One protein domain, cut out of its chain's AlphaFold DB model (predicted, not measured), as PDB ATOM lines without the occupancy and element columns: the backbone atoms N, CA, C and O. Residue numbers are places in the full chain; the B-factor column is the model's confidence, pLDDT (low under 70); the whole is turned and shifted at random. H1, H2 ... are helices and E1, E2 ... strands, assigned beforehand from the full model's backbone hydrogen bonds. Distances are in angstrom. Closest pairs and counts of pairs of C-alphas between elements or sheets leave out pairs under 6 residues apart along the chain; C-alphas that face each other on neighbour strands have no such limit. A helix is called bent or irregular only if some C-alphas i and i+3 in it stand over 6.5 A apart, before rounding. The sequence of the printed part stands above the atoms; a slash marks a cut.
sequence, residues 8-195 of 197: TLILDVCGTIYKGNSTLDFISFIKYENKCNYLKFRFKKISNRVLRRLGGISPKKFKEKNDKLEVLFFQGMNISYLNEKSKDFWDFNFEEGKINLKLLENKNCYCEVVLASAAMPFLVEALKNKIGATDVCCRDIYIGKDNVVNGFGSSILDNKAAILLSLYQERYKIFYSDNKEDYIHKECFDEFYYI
ATOM      1  N   THR A   8     136.953 124.107 169.718       92.00
ATOM      2  CA  THR A   8     137.673 125.058 168.858       92.00
ATOM      3  C   THR A   8     139.141 125.127 169.271       92.00
ATOM      4  O   THR A   8     139.464 125.442 170.420       92.00
ATOM      5  N   LEU A   9     140.035 124.861 168.321       93.50
ATOM      6  CA  LEU A   9     141.464 125.129 168.448       93.50
ATOM      7  C   LEU A   9     141.756 126.539 167.933       93.50
ATOM      8  O   LEU A   9     141.482 126.846 166.778       93.50
ATOM      9  N   ILE A  10     142.353 127.381 168.765       94.12
ATOM     10  CA  ILE A  10     142.776 128.736 168.421       94.12
ATOM     11  C   ILE A  10     144.303 128.760 168.430       94.12
ATOM     12  O   ILE A  10     144.938 128.284 169.375       94.12
ATOM     13  N   LEU A  11     144.906 129.317 167.386       94.69
ATOM     14  CA  LEU A  11     146.356 129.401 167.235       94.69
ATOM     15  C   LEU A  11     146.762 130.845 166.958       94.69
ATOM     16  O   LEU A  11     146.290 131.443 165.986       94.69
ATOM     17  N   ASP A  12     147.673 131.400 167.760       94.56
ATOM     18  CA  ASP A  12     148.443 132.550 167.291       94.56
ATOM     19  C   ASP A  12     149.344 132.124 166.118       94.56
ATOM     20  O   ASP A  12     149.671 130.947 165.925       94.56
ATOM     21  N   VAL A  13     149.731 133.094 165.296       95.56
ATOM     22  CA  VAL A  13     150.528 132.847 164.097       95.56
ATOM     23  C   VAL A  13     152.007 133.084 164.374       95.56
ATOM     24  O   VAL A  13     152.789 132.135 164.438       95.56
ATOM     25  N   CYS A  14     152.405 134.348 164.516       94.81
ATOM     26  CA  CYS A  14     153.799 134.741 164.709       94.81
ATOM     27  C   CYS A  14     154.303 134.229 166.052       94.81
ATOM     28  O   CYS A  14     153.679 134.531 167.052       94.81
ATOM     29  N   GLY A  15     155.413 133.494 166.067       93.88
ATOM     30  CA  GLY A  15     155.999 132.943 167.290       93.88
ATOM     31  C   GLY A  15     155.291 131.701 167.845       93.88
ATOM     32  O   GLY A  15     155.798 131.104 168.791       93.88
ATOM     33  N   THR A  16     154.202 131.242 167.215       94.94
ATOM     34  CA  THR A  16     153.423 130.076 167.670       94.94
ATOM     35  C   THR A  16     153.302 128.983 166.609       94.94
ATOM     36  O   THR A  16     153.879 127.907 166.771       94.94
ATOM     37  N   ILE A  17     152.611 129.241 165.492       95.50
ATOM     38  CA  ILE A  17     152.604 128.315 164.345       95.50
ATOM     39  C   ILE A  17     153.722 128.639 163.348       95.50
ATOM     40  O   ILE A  17     154.193 127.751 162.644       95.50
ATOM     41  N   TYR A  18     154.172 129.896 163.298       96.94
ATOM     42  CA  TYR A  18     155.230 130.380 162.418       96.94
ATOM     43  C   TYR A  18     156.431 130.881 163.218       96.94
ATOM     44  O   TYR A  18     156.300 131.766 164.065       96.94
ATOM     45  N   LYS A  19     157.625 130.380 162.898       95.62
ATOM     46  CA  LYS A  19     158.886 130.811 163.507       95.62
ATOM     47  C   LYS A  19     159.365 132.142 162.919       95.62
ATOM     48  O   LYS A  19     160.282 132.178 162.098       95.62
ATOM     49  N   GLY A  20     158.749 133.242 163.348       94.81
ATOM     50  CA  GLY A  20     159.130 134.586 162.919       94.81
ATOM     51  C   GLY A  20     158.041 135.634 163.120       94.81
ATOM     52  O   GLY A  20     157.055 135.419 163.824       94.81
ATOM     53  N   ASN A  21     158.227 136.781 162.466       94.94
ATOM     54  CA  ASN A  21     157.219 137.834 162.373       94.94
ATOM     55  C   ASN A  21     156.768 137.907 160.918       94.94
ATOM     56  O   ASN A  21     157.420 138.545 160.090       94.94
ATOM     57  N   SER A  22     155.638 137.266 160.616       96.50
ATOM     58  CA  SER A  22     155.173 137.068 159.239       96.50
ATOM     59  C   SER A  22     155.080 138.373 158.452       96.50
ATOM     60  O   SER A  22     155.453 138.410 157.287       96.50
ATOM     61  N   THR A  23     154.672 139.475 159.087       95.50
ATOM     62  CA  THR A  23     154.557 140.778 158.418       95.50
ATOM     63  C   THR A  23     155.929 141.340 158.037       95.50
ATOM     64  O   THR A  23     156.140 141.726 156.889       95.50
ATOM     65  N   LEU A  24     156.890 141.367 158.963       94.69
ATOM     66  CA  LEU A  24     158.240 141.875 158.686       94.69
ATOM     67  C   LEU A  24     159.031 140.974 157.732       94.69
ATOM     68  O   LEU A  24     159.787 141.477 156.889       94.69
ATOM     69  N   ASP A  25     158.850 139.666 157.862       96.69
ATOM     70  CA  ASP A  25     159.483 138.672 157.004       96.69
ATOM     71  C   ASP A  25     158.908 138.768 155.585       96.69
ATOM     72  O   ASP A  25     159.669 138.807 154.618       96.69
ATOM     73  N   PHE A  26     157.594 138.975 155.445       97.62
ATOM     74  CA  PHE A  26     156.947 139.210 154.155       97.62
ATOM     75  C   PHE A  26     157.379 140.520 153.485       97.62
ATOM     76  O   PHE A  26     157.697 140.535 152.297       97.62
ATOM     77  N   ILE A  27     157.483 141.625 154.238       95.62
ATOM     78  CA  ILE A  27     158.051 142.884 153.714       95.62
ATOM     79  C   ILE A  27     159.458 142.636 153.160       95.62
ATOM     80  O   ILE A  27     159.829 143.183 152.120       95.62
ATOM     81  N   SER A  28     160.251 141.818 153.854       94.25
ATOM     82  CA  SER A  28     161.609 141.471 153.433       94.25
ATOM     83  C   SER A  28     161.630 140.558 152.206       94.25
ATOM     84  O   SER A  28     162.564 140.672 151.409       94.25
ATOM     85  N   PHE A  29     160.615 139.708 152.045       95.94
ATOM     86  CA  PHE A  29     160.417 138.816 150.903       95.94
ATOM     87  C   PHE A  29     160.122 139.605 149.617       95.94
ATOM     88  O   PHE A  29     160.850 139.473 148.637       95.94
ATOM     89  N   ILE A  30     159.163 140.538 149.643       96.19
ATOM     90  CA  ILE A  30     158.744 141.294 148.440       96.19
ATOM     91  C   ILE A  30     159.526 142.601 148.198       96.19
ATOM     92  O   ILE A  30     159.170 143.411 147.333       96.19
ATOM     93  N   LYS A  31     160.591 142.856 148.971       92.56
ATOM     94  CA  LYS A  31     161.298 144.154 148.993       92.56
ATOM     95  C   LYS A  31     161.912 144.567 147.655       92.56
ATOM     96  O   LYS A  31     162.057 145.763 147.415       92.56
ATOM     97  N   TYR A  32     162.328 143.611 146.824       87.88
ATOM     98  CA  TYR A  32     163.017 143.909 145.565       87.88
ATOM     99  C   TYR A  32     162.045 144.413 144.500       87.88
ATOM    100  O   TYR A  32     162.336 145.405 143.838       87.88
ATOM    101  N   GLU A  33     160.862 143.805 144.428       89.19
ATOM    102  CA  GLU A  33     159.759 144.239 143.565       89.19
ATOM    103  C   GLU A  33     159.168 145.582 144.038       89.19
ATOM    104  O   GLU A  33     158.680 146.374 143.239       89.19
ATOM    105  N   ASN A  34     159.299 145.900 145.334       88.19
ATOM    106  CA  ASN A  34     158.725 147.097 145.965       88.19
ATOM    107  C   ASN A  34     159.787 148.055 146.530       88.19
ATOM    108  O   ASN A  34     159.598 148.681 147.581       88.19
ATOM    109  N   LYS A  35     160.924 148.189 145.833       86.94
ATOM    110  CA  LYS A  35     162.126 148.882 146.332       86.94
ATOM    111  C   LYS A  35     161.853 150.298 146.847       86.94
ATOM    112  O   LYS A  35     162.349 150.663 147.911       86.94
ATOM    113  N   CYS A  36     161.046 151.089 146.141       86.19
ATOM    114  CA  CYS A  36     160.718 152.462 146.544       86.19
ATOM    115  C   CYS A  36     159.963 152.516 147.883       86.19
ATOM    116  O   CYS A  36     160.333 153.287 148.774       86.19
ATOM    117  N   ASN A  37     158.943 151.670 148.055       86.31
ATOM    118  CA  ASN A  37     158.181 151.582 149.304       86.31
ATOM    119  C   ASN A  37     159.050 151.027 150.433       86.31
ATOM    120  O   ASN A  37     159.014 151.539 151.554       86.31
ATOM    121  N   TYR A  38     159.910 150.056 150.124       89.19
ATOM    122  CA  TYR A  38     160.829 149.470 151.093       89.19
ATOM    123  C   TYR A  38     161.865 150.478 151.595       89.19
ATOM    124  O   TYR A  38     162.115 150.554 152.799       89.19
ATOM    125  N   LEU A  39     162.431 151.302 150.709       88.50
ATOM    126  CA  LEU A  39     163.341 152.377 151.100       88.50
ATOM    127  C   LEU A  39     162.639 153.367 152.036       88.50
ATOM    128  O   LEU A  39     163.154 153.634 153.121       88.50
ATOM    129  N   LYS A  40     161.435 153.841 151.683       87.81
ATOM    130  CA  LYS A  40     160.628 154.724 152.549       87.81
ATOM    131  C   LYS A  40     160.369 154.092 153.919       87.81
ATOM    132  O   LYS A  40     160.558 154.752 154.943       87.81
ATOM    133  N   PHE A  41     159.978 152.819 153.946       90.31
ATOM    134  CA  PHE A  41     159.772 152.056 155.177       90.31
ATOM    135  C   PHE A  41     161.050 151.983 156.021       90.31
ATOM    136  O   PHE A  41     161.030 152.324 157.206       90.31
ATOM    137  N   ARG A  42     162.190 151.620 155.416       89.38
ATOM    138  CA  ARG A  42     163.480 151.543 156.115       89.38
ATOM    139  C   ARG A  42     163.919 152.889 156.673       89.38
ATOM    140  O   ARG A  42     164.312 152.934 157.837       89.38
ATOM    141  N   PHE A  43     163.832 153.964 155.890       89.69
ATOM    142  CA  PHE A  43     164.190 155.308 156.349       89.69
ATOM    143  C   PHE A  43     163.353 155.723 157.562       89.69
ATOM    144  O   PHE A  43     163.918 156.140 158.573       89.69
ATOM    145  N   LYS A  44     162.029 155.518 157.519       88.25
ATOM    146  CA  LYS A  44     161.140 155.816 158.655       88.25
ATOM    147  C   LYS A  44     161.416 154.931 159.879       88.25
ATOM    148  O   LYS A  44     161.370 155.401 161.013       88.25
ATOM    149  N   LYS A  45     161.741 153.649 159.678       87.25
ATOM    150  CA  LYS A  45     162.084 152.728 160.778       87.25
ATOM    151  C   LYS A  45     163.399 153.126 161.453       87.25
ATOM    152  O   LYS A  45     163.511 153.057 162.677       87.25
ATOM    153  N   ILE A  46     164.387 153.567 160.671       89.12
ATOM    154  CA  ILE A  46     165.662 154.088 161.183       89.12
ATOM    155  C   ILE A  46     165.433 155.401 161.938       89.12
ATOM    156  O   ILE A  46     165.885 155.516 163.077       89.12
ATOM    157  N   SER A  47     164.685 156.350 161.367       86.25
ATOM    158  CA  SER A  47     164.424 157.636 162.023       86.25
ATOM    159  C   SER A  47     163.681 157.463 163.349       86.25
ATOM    160  O   SER A  47     164.091 158.040 164.354       86.25
ATOM    161  N   ASN A  48     162.677 156.582 163.417       85.38
ATOM    162  CA  ASN A  48     161.993 156.259 164.671       85.38
ATOM    163  C   ASN A  48     162.950 155.691 165.731       85.38
ATOM    164  O   ASN A  48     162.824 156.026 166.911       85.38
ATOM    165  N   ARG A  49     163.907 154.830 165.347       87.12
ATOM    166  CA  ARG A  49     164.908 154.281 166.285       87.12
ATOM    167  C   ARG A  49     165.830 155.369 166.824       87.12
ATOM    168  O   ARG A  49     166.132 155.350 168.016       87.12
ATOM    169  N   VAL A  50     166.257 156.296 165.968       87.88
ATOM    170  CA  VAL A  50     167.066 157.456 166.369       87.88
ATOM    171  C   VAL A  50     166.277 158.327 167.347       87.88
ATOM    172  O   VAL A  50     166.755 158.577 168.449       87.88
ATOM    173  N   LEU A  51     165.032 158.682 167.016       84.50
ATOM    174  CA  LEU A  51     164.167 159.481 167.891       84.50
ATOM    175  C   LEU A  51     163.927 158.821 169.256       84.50
ATOM    176  O   LEU A  51     163.924 159.511 170.271       84.50
ATOM    177  N   ARG A  52     163.772 157.490 169.306       86.38
ATOM    178  CA  ARG A  52     163.661 156.748 170.573       86.38
ATOM    179  C   ARG A  52     164.935 156.855 171.410       86.38
ATOM    180  O   ARG A  52     164.847 157.050 172.616       86.38
ATOM    181  N   ARG A  53     166.111 156.709 170.788       86.69
ATOM    182  CA  ARG A  53     167.406 156.811 171.488       86.69
ATOM    183  C   ARG A  53     167.650 158.206 172.055       86.69
ATOM    184  O   ARG A  53     168.223 158.315 173.126       86.69
ATOM    185  N   LEU A  54     167.172 159.238 171.368       89.19
ATOM    186  CA  LEU A  54     167.243 160.626 171.827       89.19
ATOM    187  C   LEU A  54     166.178 160.975 172.885       89.19
ATOM    188  O   LEU A  54     166.017 162.140 173.222       89.19
ATOM    189  N   GLY A  55     165.409 159.997 173.383       84.38
ATOM    190  CA  GLY A  55     164.361 160.221 174.384       84.38
ATOM    191  C   GLY A  55     163.094 160.899 173.848       84.38
ATOM    192  O   GLY A  55     162.163 161.146 174.607       84.38
ATOM    193  N   GLY A  56     162.999 161.159 172.541       80.44
ATOM    194  CA  GLY A  56     161.882 161.899 171.945       80.44
ATOM    195  C   GLY A  56     160.568 161.116 171.840       80.44
ATOM    196  O   GLY A  56     159.550 161.675 171.430       80.44
ATOM    197  N   ILE A  57     160.562 159.810 172.139       83.94
ATOM    198  CA  ILE A  57     159.378 158.946 172.023       83.94
ATOM    199  C   ILE A  57     159.408 157.859 173.106       83.94
ATOM    200  O   ILE A  57     160.367 157.094 173.197       83.94
ATOM    201  N   SER A  58     158.321 157.732 173.872       88.06
ATOM    202  CA  SER A  58     158.120 156.641 174.840       88.06
ATOM    203  C   SER A  58     158.092 155.256 174.164       88.06
ATOM    204  O   SER A  58     157.631 155.172 173.019       88.06
ATOM    205  N   PRO A  59     158.421 154.153 174.863       83.88
ATOM    206  CA  PRO A  59     158.333 152.793 174.316       83.88
ATOM    207  C   PRO A  59     156.974 152.448 173.686       83.88
ATOM    208  O   PRO A  59     156.942 151.925 172.573       83.88
ATOM    209  N   LYS A  60     155.859 152.826 174.334       83.75
ATOM    210  CA  LYS A  60     154.496 152.596 173.823       83.75
ATOM    211  C   LYS A  60     154.258 153.293 172.477       83.75
ATOM    212  O   LYS A  60     153.993 152.634 171.478       83.75
ATOM    213  N   LYS A  61     154.485 154.611 172.414       83.12
ATOM    214  CA  LYS A  61     154.393 155.388 171.159       83.12
ATOM    215  C   LYS A  61     155.348 154.884 170.067       83.12
ATOM    216  O   LYS A  61     155.070 155.053 168.883       83.12
ATOM    217  N   PHE A  62     156.489 154.301 170.436       83.56
ATOM    218  CA  PHE A  62     157.412 153.697 169.476       83.56
ATOM    219  C   PHE A  62     156.855 152.391 168.878       83.56
ATOM    220  O   PHE A  62     156.979 152.218 167.666       83.56
ATOM    221  N   LYS A  63     156.222 151.522 169.686       81.69
ATOM    222  CA  LYS A  63     155.484 150.322 169.219       81.69
ATOM    223  C   LYS A  63     154.386 150.742 168.234       81.69
ATOM    224  O   LYS A  63     154.481 150.417 167.057       81.69
ATOM    225  N   GLU A  64     153.487 151.634 168.656       82.81
ATOM    226  CA  GLU A  64     152.381 152.152 167.827       82.81
ATOM    227  C   GLU A  64     152.853 152.765 166.498       82.81
ATOM    228  O   GLU A  64     152.232 152.579 165.450       82.81
ATOM    229  N   LYS A  65     153.960 153.522 166.515       84.06
ATOM    230  CA  LYS A  65     154.528 154.094 165.288       84.06
ATOM    231  C   LYS A  65     155.070 153.021 164.352       84.06
ATOM    232  O   LYS A  65     154.896 153.176 163.149       84.06
ATOM    233  N   ASN A  66     155.736 151.983 164.858       83.50
ATOM    234  CA  ASN A  66     156.257 150.913 164.005       83.50
ATOM    235  C   ASN A  66     155.132 150.082 163.386       83.50
ATOM    236  O   ASN A  66     155.184 149.853 162.181       83.50
ATOM    237  N   ASP A  67     154.091 149.756 164.149       82.56
ATOM    238  CA  ASP A  67     152.924 149.031 163.631       82.56
ATOM    239  C   ASP A  67     152.247 149.826 162.500       82.56
ATOM    240  O   ASP A  67     151.876 149.285 161.458       82.56
ATOM    241  N   LYS A  68     152.155 151.156 162.652       86.00
ATOM    242  CA  LYS A  68     151.682 152.045 161.579       86.00
ATOM    243  C   LYS A  68     152.604 152.033 160.360       86.00
ATOM    244  O   LYS A  68     152.110 152.120 159.243       86.00
ATOM    245  N   LEU A  69     153.924 151.942 160.533       87.69
ATOM    246  CA  LEU A  69     154.851 151.884 159.394       87.69
ATOM    247  C   LEU A  69     154.670 150.619 158.556       87.69
ATOM    248  O   LEU A  69     154.811 150.697 157.339       87.69
ATOM    249  N   GLU A  70     154.381 149.488 159.195       88.38
ATOM    250  CA  GLU A  70     154.114 148.223 158.503       88.38
ATOM    251  C   GLU A  70     152.857 148.341 157.643       88.38
ATOM    252  O   GLU A  70     152.900 148.051 156.453       88.38
ATOM    253  N   VAL A  71     151.780 148.904 158.196       88.00
ATOM    254  CA  VAL A  71     150.564 149.248 157.442       88.00
ATOM    255  C   VAL A  71     150.864 150.174 156.257       88.00
ATOM    256  O   VAL A  71     150.442 149.904 155.133       88.00
ATOM    257  N   LEU A  72     151.610 151.260 156.486       89.25
ATOM    258  CA  LEU A  72     151.941 152.237 155.444       89.25
ATOM    259  C   LEU A  72     152.763 151.635 154.297       89.25
ATOM    260  O   LEU A  72     152.766 152.199 153.207       89.25
ATOM    261  N   PHE A  73     153.496 150.542 154.531       93.06
ATOM    262  CA  PHE A  73     154.256 149.888 153.469       93.06
ATOM    263  C   PHE A  73     153.329 149.264 152.419       93.06
ATOM    264  O   PHE A  73     153.632 149.363 151.233       93.06
ATOM    265  N   PHE A  74     152.204 148.680 152.841       94.50
ATOM    266  CA  PHE A  74     151.253 148.005 151.951       94.50
ATOM    267  C   PHE A  74     150.218 148.942 151.323       94.50
ATOM    268  O   PHE A  74     149.583 148.578 150.337       94.50
ATOM    269  N   GLN A  75     150.032 150.145 151.871       92.31
ATOM    270  CA  GLN A  75     149.113 151.122 151.288       92.31
ATOM    271  C   GLN A  75     149.508 151.475 149.849       92.31
ATOM    272  O   GLN A  75     150.672 151.747 149.551       92.31
ATOM    273  N   GLY A  76     148.518 151.491 148.960       93.75
ATOM    274  CA  GLY A  76     148.715 151.725 147.533       93.75
ATOM    275  C   GLY A  76     149.080 150.474 146.726       93.75
ATOM    276  O   GLY A  76     149.174 150.565 145.507       93.75
ATOM    277  N   MET A  77     149.270 149.310 147.361       95.56
ATOM    278  CA  MET A  77     149.499 148.049 146.647       95.56
ATOM    279  C   MET A  77     148.178 147.393 146.239       95.56
ATOM    280  O   MET A  77     147.172 147.513 146.937       95.56
ATOM    281  N   ASN A  78     148.186 146.670 145.120       96.75
ATOM    282  CA  ASN A  78     147.041 145.877 144.687       96.75
ATOM    283  C   ASN A  78     146.893 144.618 145.566       96.75
ATOM    284  O   ASN A  78     147.868 143.902 145.806       96.75
ATOM    285  N   ILE A  79     145.682 144.336 146.046       97.44
ATOM    286  CA  ILE A  79     145.415 143.211 146.953       97.44
ATOM    287  C   ILE A  79     145.576 141.851 146.269       97.44
ATOM    288  O   ILE A  79     146.003 140.902 146.920       97.44
ATOM    289  N   SER A  80     145.315 141.744 144.962       97.19
ATOM    290  CA  SER A  80     145.527 140.496 144.220       97.19
ATOM    291  C   SER A  80     147.008 140.129 144.181       97.19
ATOM    292  O   SER A  80     147.352 138.983 144.456       97.19
ATOM    293  N   TYR A  81     147.883 141.118 143.955       97.06
ATOM    294  CA  TYR A  81     149.335 140.941 144.041       97.06
ATOM    295  C   TYR A  81     149.773 140.480 145.440       97.06
ATOM    296  O   TYR A  81     150.547 139.534 145.575       97.06
ATOM    297  N   LEU A  82     149.251 141.114 146.495       97.81
ATOM    298  CA  LEU A  82     149.573 140.729 147.872       97.81
ATOM    299  C   LEU A  82     149.107 139.304 148.188       97.81
ATOM    300  O   LEU A  82     149.859 138.546 148.795       97.81
ATOM    301  N   ASN A  83     147.906 138.925 147.751       98.12
ATOM    302  CA  ASN A  83     147.367 137.579 147.938       98.12
ATOM    303  C   ASN A  83     148.199 136.517 147.210       98.12
ATOM    304  O   ASN A  83     148.444 135.456 147.776       98.12
ATOM    305  N   GLU A  84     148.642 136.792 145.982       98.19
ATOM    306  CA  GLU A  84     149.526 135.899 145.223       98.19
ATOM    307  C   GLU A  84     150.862 135.722 145.946       98.19
ATOM    308  O   GLU A  84     151.206 134.612 146.343       98.19
ATOM    309  N   LYS A  85     151.550 136.826 146.256       98.31
ATOM    310  CA  LYS A  85     152.849 136.774 146.937       98.31
ATOM    311  C   LYS A  85     152.775 136.147 148.322       98.31
ATOM    312  O   LYS A  85     153.757 135.577 148.781       98.31
ATOM    313  N   SER A  86     151.632 136.242 148.997       98.56
ATOM    314  CA  SER A  86     151.427 135.593 150.297       98.56
ATOM    315  C   SER A  86     151.415 134.075 150.188       98.56
ATOM    316  O   SER A  86     151.894 133.409 151.102       98.56
ATOM    317  N   LYS A  87     150.910 133.523 149.079       98.50
ATOM    318  CA  LYS A  87     150.987 132.082 148.811       98.50
ATOM    319  C   LYS A  87     152.440 131.670 148.606       98.50
ATOM    320  O   LYS A  87     152.907 130.817 149.351       98.50
ATOM    321  N   ASP A  88     153.166 132.373 147.731       98.25
ATOM    322  CA  ASP A  88     154.596 132.130 147.485       98.25
ATOM    323  C   ASP A  88     155.416 132.207 148.782       98.25
ATOM    324  O   ASP A  88     156.284 131.378 149.050       98.25
ATOM    325  N   PHE A  89     155.127 133.210 149.616       98.44
ATOM    326  CA  PHE A  89     155.776 133.385 150.908       98.44
ATOM    327  C   PHE A  89     155.536 132.188 151.824       98.44
ATOM    328  O   PHE A  89     156.480 131.703 152.451       98.44
ATOM    329  N   TRP A  90     154.297 131.709 151.941       98.25
ATOM    330  CA  TRP A  90     154.026 130.551 152.783       98.25
ATOM    331  C   TRP A  90     154.635 129.283 152.204       98.25
ATOM    332  O   TRP A  90     155.257 128.557 152.968       98.25
ATOM    333  N   ASP A  91     154.559 129.056 150.896       97.94
ATOM    334  CA  ASP A  91     155.200 127.911 150.243       97.94
ATOM    335  C   ASP A  91     156.698 127.853 150.576       97.94
ATOM    336  O   ASP A  91     157.164 126.856 151.131       97.94
ATOM    337  N   PHE A  92     157.408 128.972 150.414       97.50
ATOM    338  CA  PHE A  92     158.812 129.094 150.806       97.50
ATOM    339  C   PHE A  92     159.051 128.783 152.296       97.50
ATOM    340  O   PHE A  92     159.964 128.045 152.654       97.50
ATOM    341  N   ASN A  93     158.234 129.322 153.208       97.44
ATOM    342  CA  ASN A  93     158.432 129.099 154.646       97.44
ATOM    343  C   ASN A  93     158.039 127.680 155.110       97.44
ATOM    344  O   ASN A  93     158.531 127.230 156.149       97.44
ATOM    345  N   PHE A  94     157.169 126.987 154.373       96.06
ATOM    346  CA  PHE A  94     156.889 125.566 154.577       96.06
ATOM    347  C   PHE A  94     158.102 124.714 154.204       96.06
ATOM    348  O   PHE A  94     158.497 123.858 154.995       96.06
ATOM    349  N   GLU A  95     158.709 124.979 153.047       95.75
ATOM    350  CA  GLU A  95     159.923 124.290 152.586       95.75
ATOM    351  C   GLU A  95     161.098 124.501 153.549       95.75
ATOM    352  O   GLU A  95     161.812 123.558 153.883       95.75
ATOM    353  N   GLU A  96     161.230 125.708 154.097       95.69
ATOM    354  CA  GLU A  96     162.244 126.059 155.101       95.69
ATOM    355  C   GLU A  96     161.960 125.496 156.509       95.69
ATOM    356  O   GLU A  96     162.703 125.773 157.454       95.69
ATOM    357  N   GLY A  97     160.863 124.753 156.705       94.44
ATOM    358  CA  GLY A  97     160.520 124.154 157.999       94.44
ATOM    359  C   GLY A  97     160.194 125.173 159.099       94.44
ATOM    360  O   GLY A  97     160.341 124.879 160.286       94.44
ATOM    361  N   LYS A  98     159.750 126.383 158.736       95.69
ATOM    362  CA  LYS A  98     159.406 127.450 159.698       95.69
ATOM    363  C   LYS A  98     157.981 127.356 160.241       95.69
ATOM    364  O   LYS A  98     157.600 128.184 161.068       95.69
ATOM    365  N   ILE A  99     157.199 126.381 159.781       95.50
ATOM    366  CA  ILE A  99     155.815 126.157 160.201       95.50
ATOM    367  C   ILE A  99     155.751 124.945 161.132       95.50
ATOM    368  O   ILE A  99     156.145 123.842 160.760       95.50
ATOM    369  N   ASN A 100     155.230 125.136 162.343       92.69
ATOM    370  CA  ASN A 100     155.062 124.068 163.323       92.69
ATOM    371  C   ASN A 100     153.731 123.341 163.120       92.69
ATOM    372  O   ASN A 100     152.724 123.647 163.757       92.69
ATOM    373  N   LEU A 101     153.743 122.339 162.242       90.50
ATOM    374  CA  LEU A 101     152.567 121.514 161.963       90.50
ATOM    375  C   LEU A 101     152.205 120.549 163.101       90.50
ATOM    376  O   LEU A 101     151.106 120.002 163.080       90.50
ATOM    377  N   LYS A 102     153.063 120.378 164.119       90.38
ATOM    378  CA  LYS A 102     152.768 119.485 165.253       90.38
ATOM    379  C   LYS A 102     151.520 119.915 166.020       90.38
ATOM    380  O   LYS A 102     150.757 119.083 166.492       90.38
ATOM    381  N   LEU A 103     151.261 121.223 166.067       87.19
ATOM    382  CA  LEU A 103     150.058 121.792 166.685       87.19
ATOM    383  C   LEU A 103     148.762 121.407 165.952       87.19
ATOM    384  O   LEU A 103     147.676 121.585 166.492       87.19
ATOM    385  N   LEU A 104     148.871 120.863 164.737       87.81
ATOM    386  CA  LEU A 104     147.756 120.426 163.901       87.81
ATOM    387  C   LEU A 104     147.653 118.897 163.777       87.81
ATOM    388  O   LEU A 104     146.752 118.416 163.092       87.81
ATOM    389  N   GLU A 105     148.531 118.118 164.421       83.06
ATOM    390  CA  GLU A 105     148.560 116.647 164.293       83.06
ATOM    391  C   GLU A 105     147.229 115.992 164.696       83.06
ATOM    392  O   GLU A 105     146.826 114.994 164.105       83.06
ATOM    393  N   ASN A 106     146.488 116.611 165.620       77.75
ATOM    394  CA  ASN A 106     145.169 116.152 166.062       77.75
ATOM    395  C   ASN A 106     144.025 117.033 165.546       77.75
ATOM    396  O   ASN A 106     142.976 117.115 166.184       77.75
ATOM    397  N   LYS A 107     144.195 117.700 164.393       77.94
ATOM    398  CA  LYS A 107     143.200 118.671 163.909       77.94
ATOM    399  C   LYS A 107     141.789 118.101 163.747       77.94
ATOM    400  O   LYS A 107     140.818 118.810 163.969       77.94
ATOM    401  N   ASN A 108     141.678 116.811 163.426       78.44
ATOM    402  CA  ASN A 108     140.397 116.118 163.249       78.44
ATOM    403  C   ASN A 108     139.636 115.905 164.574       78.44
ATOM    404  O   ASN A 108     138.486 115.480 164.557       78.44
ATOM    405  N   CYS A 109     140.269 116.169 165.722       80.38
ATOM    406  CA  CYS A 109     139.625 116.157 167.035       80.38
ATOM    407  C   CYS A 109     138.960 117.496 167.389       80.38
ATOM    408  O   CYS A 109     138.364 117.605 168.465       80.38
ATOM    409  N   TYR A 110     139.085 118.502 166.521       82.50
ATOM    410  CA  TYR A 110     138.470 119.814 166.671       82.50
ATOM    411  C   TYR A 110     137.415 119.999 165.586       82.50
ATOM    412  O   TYR A 110     137.617 119.603 164.438       82.50
ATOM    413  N   CYS A 111     136.290 120.614 165.943       84.56
ATOM    414  CA  CYS A 111     135.291 121.002 164.951       84.56
ATOM    415  C   CYS A 111     135.724 122.256 164.179       84.56
ATOM    416  O   CYS A 111     135.247 122.496 163.073       84.56
ATOM    417  N   GLU A 112     136.648 123.033 164.747       90.25
ATOM    418  CA  GLU A 112     137.098 124.297 164.191       90.25
ATOM    419  C   GLU A 112     138.562 124.570 164.551       90.25
ATOM    420  O   GLU A 112     138.999 124.321 165.679       90.25
ATOM    421  N   VAL A 113     139.310 125.112 163.592       94.06
ATOM    422  CA  VAL A 113     140.682 125.598 163.769       94.06
ATOM    423  C   VAL A 113     140.731 127.060 163.329       94.06
ATOM    424  O   VAL A 113     140.541 127.362 162.152       94.06
ATOM    425  N   VAL A 114     141.008 127.958 164.267       95.12
ATOM    426  CA  VAL A 114     140.985 129.412 164.078       95.12
ATOM    427  C   VAL A 114     142.399 129.970 164.185       95.12
ATOM    428  O   VAL A 114     143.100 129.725 165.168       95.12
ATOM    429  N   LEU A 115     142.817 130.769 163.202       95.81
ATOM    430  CA  LEU A 115     144.054 131.549 163.293       95.81
ATOM    431  C   LEU A 115     143.767 132.932 163.879       95.81
ATOM    432  O   LEU A 115     143.068 133.720 163.253       95.81
ATOM    433  N   ALA A 116     144.331 133.259 165.040       94.62
ATOM    434  CA  ALA A 116     144.100 134.525 165.735       94.62
ATOM    435  C   ALA A 116     145.377 135.380 165.800       94.62
ATOM    436  O   ALA A 116     146.188 135.226 166.715       94.62
ATOM    437  N   SER A 117     145.561 136.309 164.854       93.69
ATOM    438  CA  SER A 117     146.809 137.077 164.727       93.69
ATOM    439  C   SER A 117     146.632 138.559 164.396       93.69
ATOM    440  O   SER A 117     145.789 138.956 163.599       93.69
ATOM    441  N   ALA A 118     147.516 139.393 164.947       91.00
ATOM    442  CA  ALA A 118     147.621 140.812 164.603       91.00
ATOM    443  C   ALA A 118     148.318 141.083 163.249       91.00
ATOM    444  O   ALA A 118     148.441 142.248 162.851       91.00
ATOM    445  N   ALA A 119     148.799 140.035 162.569       93.50
ATOM    446  CA  ALA A 119     149.438 140.117 161.260       93.50
ATOM    447  C   ALA A 119     148.476 140.585 160.148       93.50
ATOM    448  O   ALA A 119     147.266 140.716 160.342       93.50
ATOM    449  N   MET A 120     149.037 140.854 158.964       94.75
ATOM    450  CA  MET A 120     148.261 141.339 157.820       94.75
ATOM    451  C   MET A 120     147.247 140.297 157.320       94.75
ATOM    452  O   MET A 120     147.611 139.125 157.204       94.75
ATOM    453  N   PRO A 121     146.019 140.694 156.934       95.50
ATOM    454  CA  PRO A 121     144.941 139.735 156.660       95.50
ATOM    455  C   PRO A 121     145.238 138.807 155.491       95.50
ATOM    456  O   PRO A 121     145.047 137.604 155.602       95.50
ATOM    457  N   PHE A 122     145.821 139.337 154.413       97.06
ATOM    458  CA  PHE A 122     146.245 138.541 153.259       97.06
ATOM    459  C   PHE A 122     147.269 137.447 153.624       97.06
ATOM    460  O   PHE A 122     147.285 136.394 152.993       97.06
ATOM    461  N   LEU A 123     148.087 137.649 154.670       97.81
ATOM    462  CA  LEU A 123     149.014 136.624 155.160       97.81
ATOM    463  C   LEU A 123     148.273 135.559 155.956       97.81
ATOM    464  O   LEU A 123     148.484 134.374 155.719       97.81
ATOM    465  N   VAL A 124     147.424 135.969 156.900       97.50
ATOM    466  CA  VAL A 124     146.709 135.025 157.770       97.50
ATOM    467  C   VAL A 124     145.725 134.188 156.952       97.50
ATOM    468  O   VAL A 124     145.669 132.975 157.127       97.50
ATOM    469  N   GLU A 125     145.034 134.796 155.990       97.94
ATOM    470  CA  GLU A 125     144.134 134.105 155.059       97.94
ATOM    471  C   GLU A 125     144.871 133.118 154.150       97.94
ATOM    472  O   GLU A 125     144.434 131.980 153.968       97.94
ATOM    473  N   ALA A 126     146.024 133.511 153.600       98.25
ATOM    474  CA  ALA A 126     146.834 132.595 152.803       98.25
ATOM    475  C   ALA A 126     147.322 131.402 153.643       98.25
ATOM    476  O   ALA A 126     147.265 130.262 153.173       98.25
ATOM    477  N   LEU A 127     147.719 131.637 154.900       98.25
ATOM    478  CA  LEU A 127     148.102 130.566 155.817       98.25
ATOM    479  C   LEU A 127     146.915 129.660 156.149       98.25
ATOM    480  O   LEU A 127     147.081 128.443 156.089       98.25
ATOM    481  N   LYS A 128     145.731 130.227 156.442       97.50
ATOM    482  CA  LYS A 128     144.493 129.473 156.707       97.50
ATOM    483  C   LYS A 128     144.269 128.439 155.614       97.50
ATOM    484  O   LYS A 128     144.147 127.250 155.901       97.50
ATOM    485  N   ASN A 129     144.280 128.901 154.365       97.44
ATOM    486  CA  ASN A 129     144.065 128.048 153.202       97.44
ATOM    487  C   ASN A 129     145.154 126.975 153.073       97.44
ATOM    488  O   ASN A 129     144.851 125.831 152.742       97.44
ATOM    489  N   LYS A 130     146.413 127.319 153.371       96.25
ATOM    490  CA  LYS A 130     147.550 126.397 153.274       96.25
ATOM    491  C   LYS A 130     147.503 125.268 154.311       96.25
ATOM    492  O   LYS A 130     147.818 124.132 153.968       96.25
ATOM    493  N   ILE A 131     147.115 125.551 155.559       94.94
ATOM    494  CA  ILE A 131     147.036 124.538 156.635       94.94
ATOM    495  C   ILE A 131     145.665 123.849 156.733       94.94
ATOM    496  O   ILE A 131     145.521 122.847 157.442       94.94
ATOM    497  N   GLY A 132     144.658 124.377 156.034       94.31
ATOM    498  CA  GLY A 132     143.271 123.930 156.142       94.31
ATOM    499  C   GLY A 132     142.632 124.307 157.480       94.31
ATOM    500  O   GLY A 132     141.936 123.483 158.068       94.31
ATOM    501  N   ALA A 133     142.910 125.513 157.981       95.25
ATOM    502  CA  ALA A 133     142.159 126.089 159.093       95.25
ATOM    503  C   ALA A 133     140.784 126.563 158.599       95.25
ATOM    504  O   ALA A 133     140.593 126.841 157.413       95.25
ATOM    505  N   THR A 134     139.813 126.622 159.500       94.50
ATOM    506  CA  THR A 134     138.415 126.907 159.157       94.50
ATOM    507  C   THR A 134     138.103 128.394 159.194       94.50
ATOM    508  O   THR A 134     137.266 128.848 158.419       94.50
ATOM    509  N   ASP A 135     138.795 129.160 160.041       94.69
ATOM    510  CA  ASP A 135     138.512 130.583 160.227       94.69
ATOM    511  C   ASP A 135     139.764 131.403 160.591       94.69
ATOM    512  O   ASP A 135     140.803 130.851 160.977       94.69
ATOM    513  N   VAL A 136     139.667 132.729 160.468       95.00
ATOM    514  CA  VAL A 136     140.680 133.676 160.943       95.00
ATOM    515  C   VAL A 136     140.057 134.794 161.774       95.00
ATOM    516  O   VAL A 136     139.060 135.406 161.414       95.00
ATOM    517  N   CYS A 137     140.740 135.147 162.854       93.06
ATOM    518  CA  CYS A 137     140.577 136.409 163.547       93.06
ATOM    519  C   CYS A 137     141.848 137.225 163.300       93.06
ATOM    520  O   CYS A 137     142.928 136.898 163.797       93.06
ATOM    521  N   CYS A 138     141.748 138.276 162.493       91.88
ATOM    522  CA  CYS A 138     142.872 139.166 162.224       91.88
ATOM    523  C   CYS A 138     142.406 140.615 162.081       91.88
ATOM    524  O   CYS A 138     141.246 140.937 162.325       91.88
ATOM    525  N   ARG A 139     143.336 141.517 161.774       90.12
ATOM    526  CA  ARG A 139     143.021 142.928 161.519       90.12
ATOM    527  C   ARG A 139     142.074 143.062 160.312       90.12
ATOM    528  O   ARG A 139     142.138 142.257 159.401       90.12
ATOM    529  N   ASP A 140     141.296 144.134 160.220       90.56
ATOM    530  CA  ASP A 140     140.588 144.441 158.968       90.56
ATOM    531  C   ASP A 140     141.509 145.065 157.912       90.56
ATOM    532  O   ASP A 140     142.460 145.788 158.229       90.56
ATOM    533  N   ILE A 141     141.178 144.866 156.636       93.56
ATOM    534  CA  ILE A 141     141.800 145.559 155.505       93.56
ATOM    535  C   ILE A 141     140.754 146.383 154.754       93.56
ATOM    536  O   ILE A 141     139.665 145.907 154.448       93.56
ATOM    537  N   TYR A 142     141.093 147.630 154.436       95.19
ATOM    538  CA  TYR A 142     140.241 148.508 153.644       95.19
ATOM    539  C   TYR A 142     140.739 148.532 152.204       95.19
ATOM    540  O   TYR A 142     141.837 149.022 151.922       95.19
ATOM    541  N   ILE A 143     139.918 148.010 151.297       95.56
ATOM    542  CA  ILE A 143     140.205 147.942 149.864       95.56
ATOM    543  C   ILE A 143     139.438 149.067 149.164       95.56
ATOM    544  O   ILE A 143     138.239 149.246 149.362       95.56
ATOM    545  N   GLY A 144     140.165 149.869 148.395       94.25
ATOM    546  CA  GLY A 144     139.647 150.976 147.608       94.25
ATOM    547  C   GLY A 144     139.243 150.585 146.193       94.25
ATOM    548  O   GLY A 144     139.078 149.413 145.856       94.25
ATOM    549  N   LYS A 145     139.130 151.607 145.338       93.44
ATOM    550  CA  LYS A 145     138.984 151.414 143.891       93.44
ATOM    551  C   LYS A 145     140.185 150.643 143.336       93.44
ATOM    552  O   LYS A 145     141.278 150.692 143.899       93.44
ATOM    553  N   ASP A 146     139.947 149.917 142.249       94.31
ATOM    554  CA  ASP A 146     140.969 149.157 141.520       94.31
ATOM    555  C   ASP A 146     141.705 148.113 142.376       94.31
ATOM    556  O   ASP A 146     142.855 147.759 142.108       94.31
ATOM    557  N   ASN A 147     141.029 147.595 143.410       95.56
ATOM    558  CA  ASN A 147     141.552 146.566 144.309       95.56
ATOM    559  C   ASN A 147     142.831 146.994 145.052       95.56
ATOM    560  O   ASN A 147     143.687 146.167 145.364       95.56
ATOM    561  N   VAL A 148     142.978 148.289 145.338       96.25
ATOM    562  CA  VAL A 148     144.148 148.844 146.027       96.25
ATOM    563  C   VAL A 148     143.920 148.917 147.536       96.25
ATOM    564  O   VAL A 148     142.845 149.284 148.001       96.25
ATOM    565  N   VAL A 149     144.944 148.607 148.327       95.69
ATOM    566  CA  VAL A 149     144.904 148.748 149.786       95.69
ATOM    567  C   VAL A 149     144.915 150.227 150.177       95.69
ATOM    568  O   VAL A 149     145.914 150.924 149.989       95.69
ATOM    569  N   ASN A 150     143.827 150.694 150.788       93.31
ATOM    570  CA  ASN A 150     143.684 152.064 151.291       93.31
ATOM    571  C   ASN A 150     144.063 152.191 152.771       93.31
ATOM    572  O   ASN A 150     144.416 153.271 153.248       93.31
ATOM    573  N   GLY A 151     144.020 151.096 153.520       92.00
ATOM    574  CA  GLY A 151     144.351 151.105 154.935       92.00
ATOM    575  C   GLY A 151     143.962 149.813 155.619       92.00
ATOM    576  O   GLY A 151     143.618 148.827 154.973       92.00
ATOM    577  N   PHE A 152     144.036 149.839 156.943       89.81
ATOM    578  CA  PHE A 152     143.718 148.699 157.783       89.81
ATOM    579  C   PHE A 152     142.993 149.173 159.038       89.81
ATOM    580  O   PHE A 152     143.242 150.289 159.509       89.81
ATOM    581  N   GLY A 153     142.126 148.315 159.569       86.31
ATOM    582  CA  GLY A 153     141.405 148.560 160.810       86.31
ATOM    583  C   GLY A 153     142.295 148.478 162.048       86.31
ATOM    584  O   GLY A 153     143.532 148.392 161.978       86.31
ATOM    585  N   SER A 154     141.647 148.515 163.210       81.19
ATOM    586  CA  SER A 154     142.310 148.331 164.498       81.19
ATOM    587  C   SER A 154     142.979 146.962 164.583       81.19
ATOM    588  O   SER A 154     142.426 145.955 164.149       81.19
ATOM    589  N   SER A 155     144.176 146.930 165.172       78.88
ATOM    590  CA  SER A 155     144.836 145.671 165.512       78.88
ATOM    591  C   SER A 155     143.972 144.883 166.490       78.88
ATOM    592  O   SER A 155     143.488 145.457 167.465       78.88
ATOM    593  N   ILE A 156     143.848 143.574 166.284       82.50
ATOM    594  CA  ILE A 156     143.193 142.710 167.269       82.50
ATOM    595  C   ILE A 156     144.073 142.451 168.496       82.50
ATOM    596  O   ILE A 156     143.572 141.908 169.466       82.50
ATOM    597  N   LEU A 157     145.361 142.827 168.472       78.62
ATOM    598  CA  LEU A 157     146.333 142.489 169.521       78.62
ATOM    599  C   LEU A 157     145.831 142.829 170.932       78.62
ATOM    600  O   LEU A 157     145.874 141.979 171.810       78.62
ATOM    601  N   ASP A 158     145.299 144.038 171.118       73.81
ATOM    602  CA  ASP A 158     144.895 144.532 172.440       73.81
ATOM    603  C   ASP A 158     143.522 143.997 172.894       73.81
ATOM    604  O   ASP A 158     143.176 144.109 174.064       73.81
ATOM    605  N   ASN A 159     142.734 143.415 171.980       81.44
ATOM    606  CA  ASN A 159     141.364 142.948 172.231       81.44
ATOM    607  C   ASN A 159     141.150 141.482 171.817       81.44
ATOM    608  O   ASN A 159     140.006 141.038 171.702       81.44
ATOM    609  N   LYS A 160     142.231 140.720 171.588       86.12
ATOM    610  CA  LYS A 160     142.184 139.381 170.979       86.12
ATOM    611  C   LYS A 160     141.259 138.462 171.775       86.12
ATOM    612  O   LYS A 160     140.352 137.864 171.212       86.12
ATOM    613  N   ALA A 161     141.424 138.433 173.097       83.25
ATOM    614  CA  ALA A 161     140.592 137.628 173.981       83.25
ATOM    615  C   ALA A 161     139.114 138.039 173.962       83.25
ATOM    616  O   ALA A 161     138.251 137.175 173.863       83.25
ATOM    617  N   ALA A 162     138.810 139.339 174.006       83.88
ATOM    618  CA  ALA A 162     137.431 139.823 173.980       83.88
ATOM    619  C   ALA A 162     136.724 139.468 172.658       83.88
ATOM    620  O   ALA A 162     135.577 139.020 172.672       83.88
ATOM    621  N   ILE A 163     137.424 139.611 171.528       85.62
ATOM    622  CA  ILE A 163     136.902 139.250 170.206       85.62
ATOM    623  C   ILE A 163     136.659 137.739 170.132       85.62
ATOM    624  O   ILE A 163     135.547 137.316 169.820       85.62
ATOM    625  N   LEU A 164     137.658 136.924 170.488       85.88
ATOM    626  CA  LEU A 164     137.546 135.462 170.465       85.88
ATOM    627  C   LEU A 164     136.452 134.947 171.404       85.88
ATOM    628  O   LEU A 164     135.716 134.033 171.041       85.88
ATOM    629  N   LEU A 165     136.307 135.552 172.585       82.25
ATOM    630  CA  LEU A 165     135.205 135.243 173.485       82.25
ATOM    631  C   LEU A 165     133.875 135.512 172.801       82.25
ATOM    632  O   LEU A 165     133.055 134.611 172.774       82.25
ATOM    633  N   SER A 166     133.673 136.699 172.225       85.69
ATOM    634  CA  SER A 166     132.396 137.061 171.597       85.69
ATOM    635  C   SER A 166     131.997 136.143 170.436       85.69
ATOM    636  O   SER A 166     130.817 135.840 170.291       85.69
ATOM    637  N   LEU A 167     132.965 135.663 169.651       85.00
ATOM    638  CA  LEU A 167     132.714 134.816 168.483       85.00
ATOM    639  C   LEU A 167     132.493 133.338 168.843       85.00
ATOM    640  O   LEU A 167     131.753 132.649 168.146       85.00
ATOM    641  N   TYR A 168     133.094 132.851 169.936       83.38
ATOM    642  CA  TYR A 168     133.134 131.421 170.269       83.38
ATOM    643  C   TYR A 168     132.693 131.126 171.718       83.38
ATOM    644  O   TYR A 168     133.268 130.263 172.389       83.38
ATOM    645  N   GLN A 169     131.683 131.845 172.232       78.12
ATOM    646  CA  GLN A 169     131.218 131.745 173.630       78.12
ATOM    647  C   GLN A 169     130.857 130.308 174.039       78.12
ATOM    648  O   GLN A 169     131.379 129.810 175.033       78.12
ATOM    649  N   GLU A 170     130.063 129.619 173.218       80.31
ATOM    650  CA  GLU A 170     129.457 128.308 173.514       80.31
ATOM    651  C   GLU A 170     130.376 127.097 173.240       80.31
ATOM    652  O   GLU A 170     129.938 125.946 173.288       80.31
ATOM    653  N   ARG A 171     131.651 127.331 172.900       82.31
ATOM    654  CA  ARG A 171     132.603 126.275 172.518       82.31
ATOM    655  C   ARG A 171     133.699 126.083 173.556       82.31
ATOM    656  O   ARG A 171     134.129 127.042 174.200       82.31
ATOM    657  N   TYR A 172     134.179 124.843 173.656       85.94
ATOM    658  CA  TYR A 172     135.376 124.502 174.418       85.94
ATOM    659  C   TYR A 172     136.604 124.985 173.645       85.94
ATOM    660  O   TYR A 172     136.864 124.510 172.536       85.94
ATOM    661  N   LYS A 173     137.339 125.940 174.205       90.38
ATOM    662  CA  LYS A 173     138.406 126.678 173.527       90.38
ATOM    663  C   LYS A 173     139.774 126.250 174.037       90.38
ATOM    664  O   LYS A 173     140.069 126.374 175.224       90.38
ATOM    665  N   ILE A 174     140.624 125.824 173.111       91.44
ATOM    666  CA  ILE A 174     142.037 125.550 173.370       91.44
ATOM    667  C   ILE A 174     142.853 126.608 172.642       91.44
ATOM    668  O   ILE A 174     142.750 126.701 171.422       91.44
ATOM    669  N   PHE A 175     143.659 127.391 173.356       92.69
ATOM    670  CA  PHE A 175     144.444 128.468 172.760       92.69
ATOM    671  C   PHE A 175     145.948 128.253 172.929       92.69
ATOM    672  O   PHE A 175     146.439 128.060 174.041       92.69
ATOM    673  N   TYR A 176     146.679 128.323 171.818       93.69
ATOM    674  CA  TYR A 176     148.139 128.332 171.792       93.69
ATOM    675  C   TYR A 176     148.659 129.720 171.420       93.69
ATOM    676  O   TYR A 176     148.243 130.283 170.404       93.69
ATOM    677  N   SER A 177     149.585 130.249 172.221       93.06
ATOM    678  CA  SER A 177     150.248 131.532 171.964       93.06
ATOM    679  C   SER A 177     151.636 131.589 172.617       93.06
ATOM    680  O   SER A 177     151.859 131.005 173.679       93.06
ATOM    681  N   ASP A 178     152.572 132.314 172.011       91.19
ATOM    682  CA  ASP A 178     153.877 132.684 172.579       91.19
ATOM    683  C   ASP A 178     153.879 134.094 173.185       91.19
ATOM    684  O   ASP A 178     154.835 134.505 173.862       91.19
ATOM    685  N   ASN A 179     152.794 134.844 172.984       85.88
ATOM    686  CA  ASN A 179     152.668 136.192 173.497       85.88
ATOM    687  C   ASN A 179     152.231 136.177 174.969       85.88
ATOM    688  O   ASN A 179     151.159 135.702 175.335       85.88
ATOM    689  N   LYS A 180     153.050 136.776 175.839       83.38
ATOM    690  CA  LYS A 180     152.720 136.926 177.266       83.38
ATOM    691  C   LYS A 180     151.505 137.823 177.504       83.38
ATOM    692  O   LYS A 180     150.840 137.652 178.520       83.38
ATOM    693  N   GLU A 181     151.225 138.767 176.604       79.88
ATOM    694  CA  GLU A 181     150.031 139.619 176.695       79.88
ATOM    695  C   GLU A 181     148.748 138.771 176.548       79.88
ATOM    696  O   GLU A 181     147.780 139.014 177.263       79.88
ATOM    697  N   ASP A 182     148.775 137.700 175.742       79.31
ATOM    698  CA  ASP A 182     147.642 136.772 175.593       79.31
ATOM    699  C   ASP A 182     147.406 135.937 176.872       79.31
ATOM    700  O   ASP A 182     146.267 135.600 177.197       79.31
ATOM    701  N   TYR A 183     148.464 135.653 177.648       77.31
ATOM    702  CA  TYR A 183     148.372 134.889 178.904       77.31
ATOM    703  C   TYR A 183     147.533 135.593 179.980       77.31
ATOM    704  O   TYR A 183     146.924 134.927 180.818       77.31
ATOM    705  N   ILE A 184     147.468 136.931 179.954       74.81
ATOM    706  CA  ILE A 184     146.633 137.720 180.880       74.81
ATOM    707  C   ILE A 184     145.161 137.293 180.773       74.81
ATOM    708  O   ILE A 184     144.418 137.374 181.746       74.81
ATOM    709  N   HIS A 185     144.766 136.762 179.618       77.00
ATOM    710  CA  HIS A 185     143.410 136.330 179.322       77.00
ATOM    711  C   HIS A 185     143.235 134.809 179.327       77.00
ATOM    712  O   HIS A 185     142.262 134.311 178.770       77.00
ATOM    713  N   LYS A 186     144.142 134.042 179.950       81.75
ATOM    714  CA  LYS A 186     144.045 132.571 179.987       81.75
ATOM    715  C   LYS A 186     142.704 132.058 180.523       81.75
ATOM    716  O   LYS A 186     142.243 131.016 180.089       81.75
ATOM    717  N   GLU A 187     142.075 132.806 181.432       83.31
ATOM    718  CA  GLU A 187     140.783 132.463 182.046       83.31
ATOM    719  C   GLU A 187     139.615 132.530 181.049       83.31
ATOM    720  O   GLU A 187     138.541 132.002 181.310       83.31
ATOM    721  N   CYS A 188     139.823 133.155 179.888       83.44
ATOM    722  CA  CYS A 188     138.862 133.206 178.790       83.44
ATOM    723  C   CYS A 188     138.822 131.907 177.961       83.44
ATOM    724  O   CYS A 188     137.980 131.774 177.068       83.44
ATOM    725  N   PHE A 189     139.737 130.972 178.221       87.38
ATOM    726  CA  PHE A 189     139.901 129.731 177.472       87.38
ATOM    727  C   PHE A 189     139.824 128.537 178.422       87.38
ATOM    728  O   PHE A 189     140.279 128.609 179.562       87.38
ATOM    729  N   ASP A 190     139.264 127.427 177.947       90.25
ATOM    730  CA  ASP A 190     139.196 126.197 178.735       90.25
ATOM    731  C   ASP A 190     140.591 125.581 178.921       90.25
ATOM    732  O   ASP A 190     140.918 125.063 179.988       90.25
ATOM    733  N   GLU A 191     141.438 125.685 177.890       90.69
ATOM    734  CA  GLU A 191     142.858 125.343 177.954       90.69
ATOM    735  C   GLU A 191     143.705 126.432 177.287       90.69
ATOM    736  O   GLU A 191     143.404 126.896 176.185       90.69
ATOM    737  N   PHE A 192     144.806 126.811 177.937       90.69
ATOM    738  CA  PHE A 192     145.781 127.756 177.400       90.69
ATOM    739  C   PHE A 192     147.182 127.157 177.465       90.69
ATOM    740  O   PHE A 192     147.650 126.754 178.534       90.69
ATOM    741  N   TYR A 193     147.881 127.176 176.337       91.00
ATOM    742  CA  TYR A 193     149.232 126.654 176.206       91.00
ATOM    743  C   TYR A 193     150.184 127.754 175.748       91.00
ATOM    744  O   TYR A 193     150.082 128.277 174.637       91.00
ATOM    745  N   TYR A 194     151.145 128.071 176.612       89.88
ATOM    746  CA  TYR A 194     152.236 128.972 176.274       89.88
ATOM    747  C   TYR A 194     153.324 128.209 175.509       89.88
ATOM    748  O   TYR A 194     153.863 127.230 176.031       89.88
ATOM    749  N   ILE A 195     153.652 128.648 174.293       87.12
ATOM    750  CA  ILE A 195     154.680 128.027 173.442       87.12
ATOM    751  C   ILE A 195     155.897 128.948 173.313       87.12
ATOM    752  O   ILE A 195     155.775 130.167 173.318       87.12
TER     753      ILE A 195
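AT A GLANCE: This is residues 8 to 195 of the 197 residues of an uncharacterized protein of Pseudoalteromonas sp. HM-SA03 (UniProt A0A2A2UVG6). A twisted sheet of five parallel strands makes the larger part of the body, with H6 over one face, H4 packed on H6, and H7 on the other face. At one end of this body a long helical hairpin of H2 and H3 is joined through H1, with the small strand hairpin E4 and E5 near the end of H3. The printed part has 188 residues, with eight named helices and seven named strands in the order E1 H1 H2 H3 H4 H5 E2 H6 E3 E4 E5 H7 E6 H8 E7. The large sheet's order is E3 E2 E1 E6 E7, and the class is mixed, helices and strands. The whole is compact, with a radius of gyration of the C-alphas of 17.2 A and spans of 47 by 38 by 34 A.

HOW THE PARTS SIT: Start at E1, residues 8 to 11, whose parallel neighbours are E2, residues 112 to 116, and E6, residues 172 to 177; N 9 and O 112 at 2.9 A, and N 10 and O 174 at 2.8 A, are within hydrogen-bond range. The edge strands are E3, residues 135 to 137, parallel to E2 with N 137 and O 115 2.8 A apart, and E7, residues 191 to 194, parallel to E6 with N 193 and O 175 2.9 A apart. H6, residues 121 to 131, is on this sheet at a height of 9.1 A, and H7, residues 157 to 167, is on the opposite face: three layers, helices on both faces of a sheet. H7 is irregular, with C-alphas 158 and 161 8.3 A apart. H5, residues 101 to 104, and H8, residues 180 to 183, only graze the sheet. E2, H6, E3 and E6, H8, E7 are strand-helix-strand units, parallel neighbour strands with a helix between, each with a right-handed crossover. H4, residues 79 to 95, touches H6 at a steep tilt of 44 degrees, the same way; Asn 83 and Phe 122 have the closest C-alphas, 5.5 A. H1, residues 22 to 29, only just touches residues 86 to 89 of H4, with 3 pairs of C-alphas within 8 A, the closest Phe 26 and Phe 89 at 6.8 A. H2, residues 35 to 53, and H3, residues 59 to 74, form a hairpin, opposite ways at a shallow tilt of 5 degrees, with the closest C-alphas, Asn 37 and Phe 73, 6.0 A apart. H1 only just touches residues 70 to 73 of H3, again with 3 pairs, the closest Thr 23 and Glu 70 at 7.5 A. E1, H1 to H5 and E2 make a third strand-helix-strand unit. E4, residues 141 to 143, and E5, residues 149 to 152, form an antiparallel hairpin, with N 142 and O 151 2.8 A apart; Val 149 and Phe 74 of H3 have C-alphas 6.7 A apart, the closest of E5 and H3. Every O i to N i+4 pair is within hydrogen-bond range in H1, H2, H4 and H6, against 11 of 12 in H3 and 5 of 7 in H7; H5 and H8 are too short for such a pair.

IN THESE COORDINATES: Find C-alpha 8 at (137.673, 125.058, 168.858), where E1 begins. From C-alpha 35 at (162.126, 148.882, 146.332) H2 runs 26.9 A; H3 measures 23.9 A, H4 24.5 A and E6 16.6 A. E7 ends at C-alpha 194, (152.236, 128.972, 176.274).

THE WHOLE: Look to Leu 54 and Asn 108 for the two C-alphas farthest apart, 52.7 A. The printed part has no cut and no long link. The mean pLDDT of the printed part is 90.2, and no printed residue is under 70.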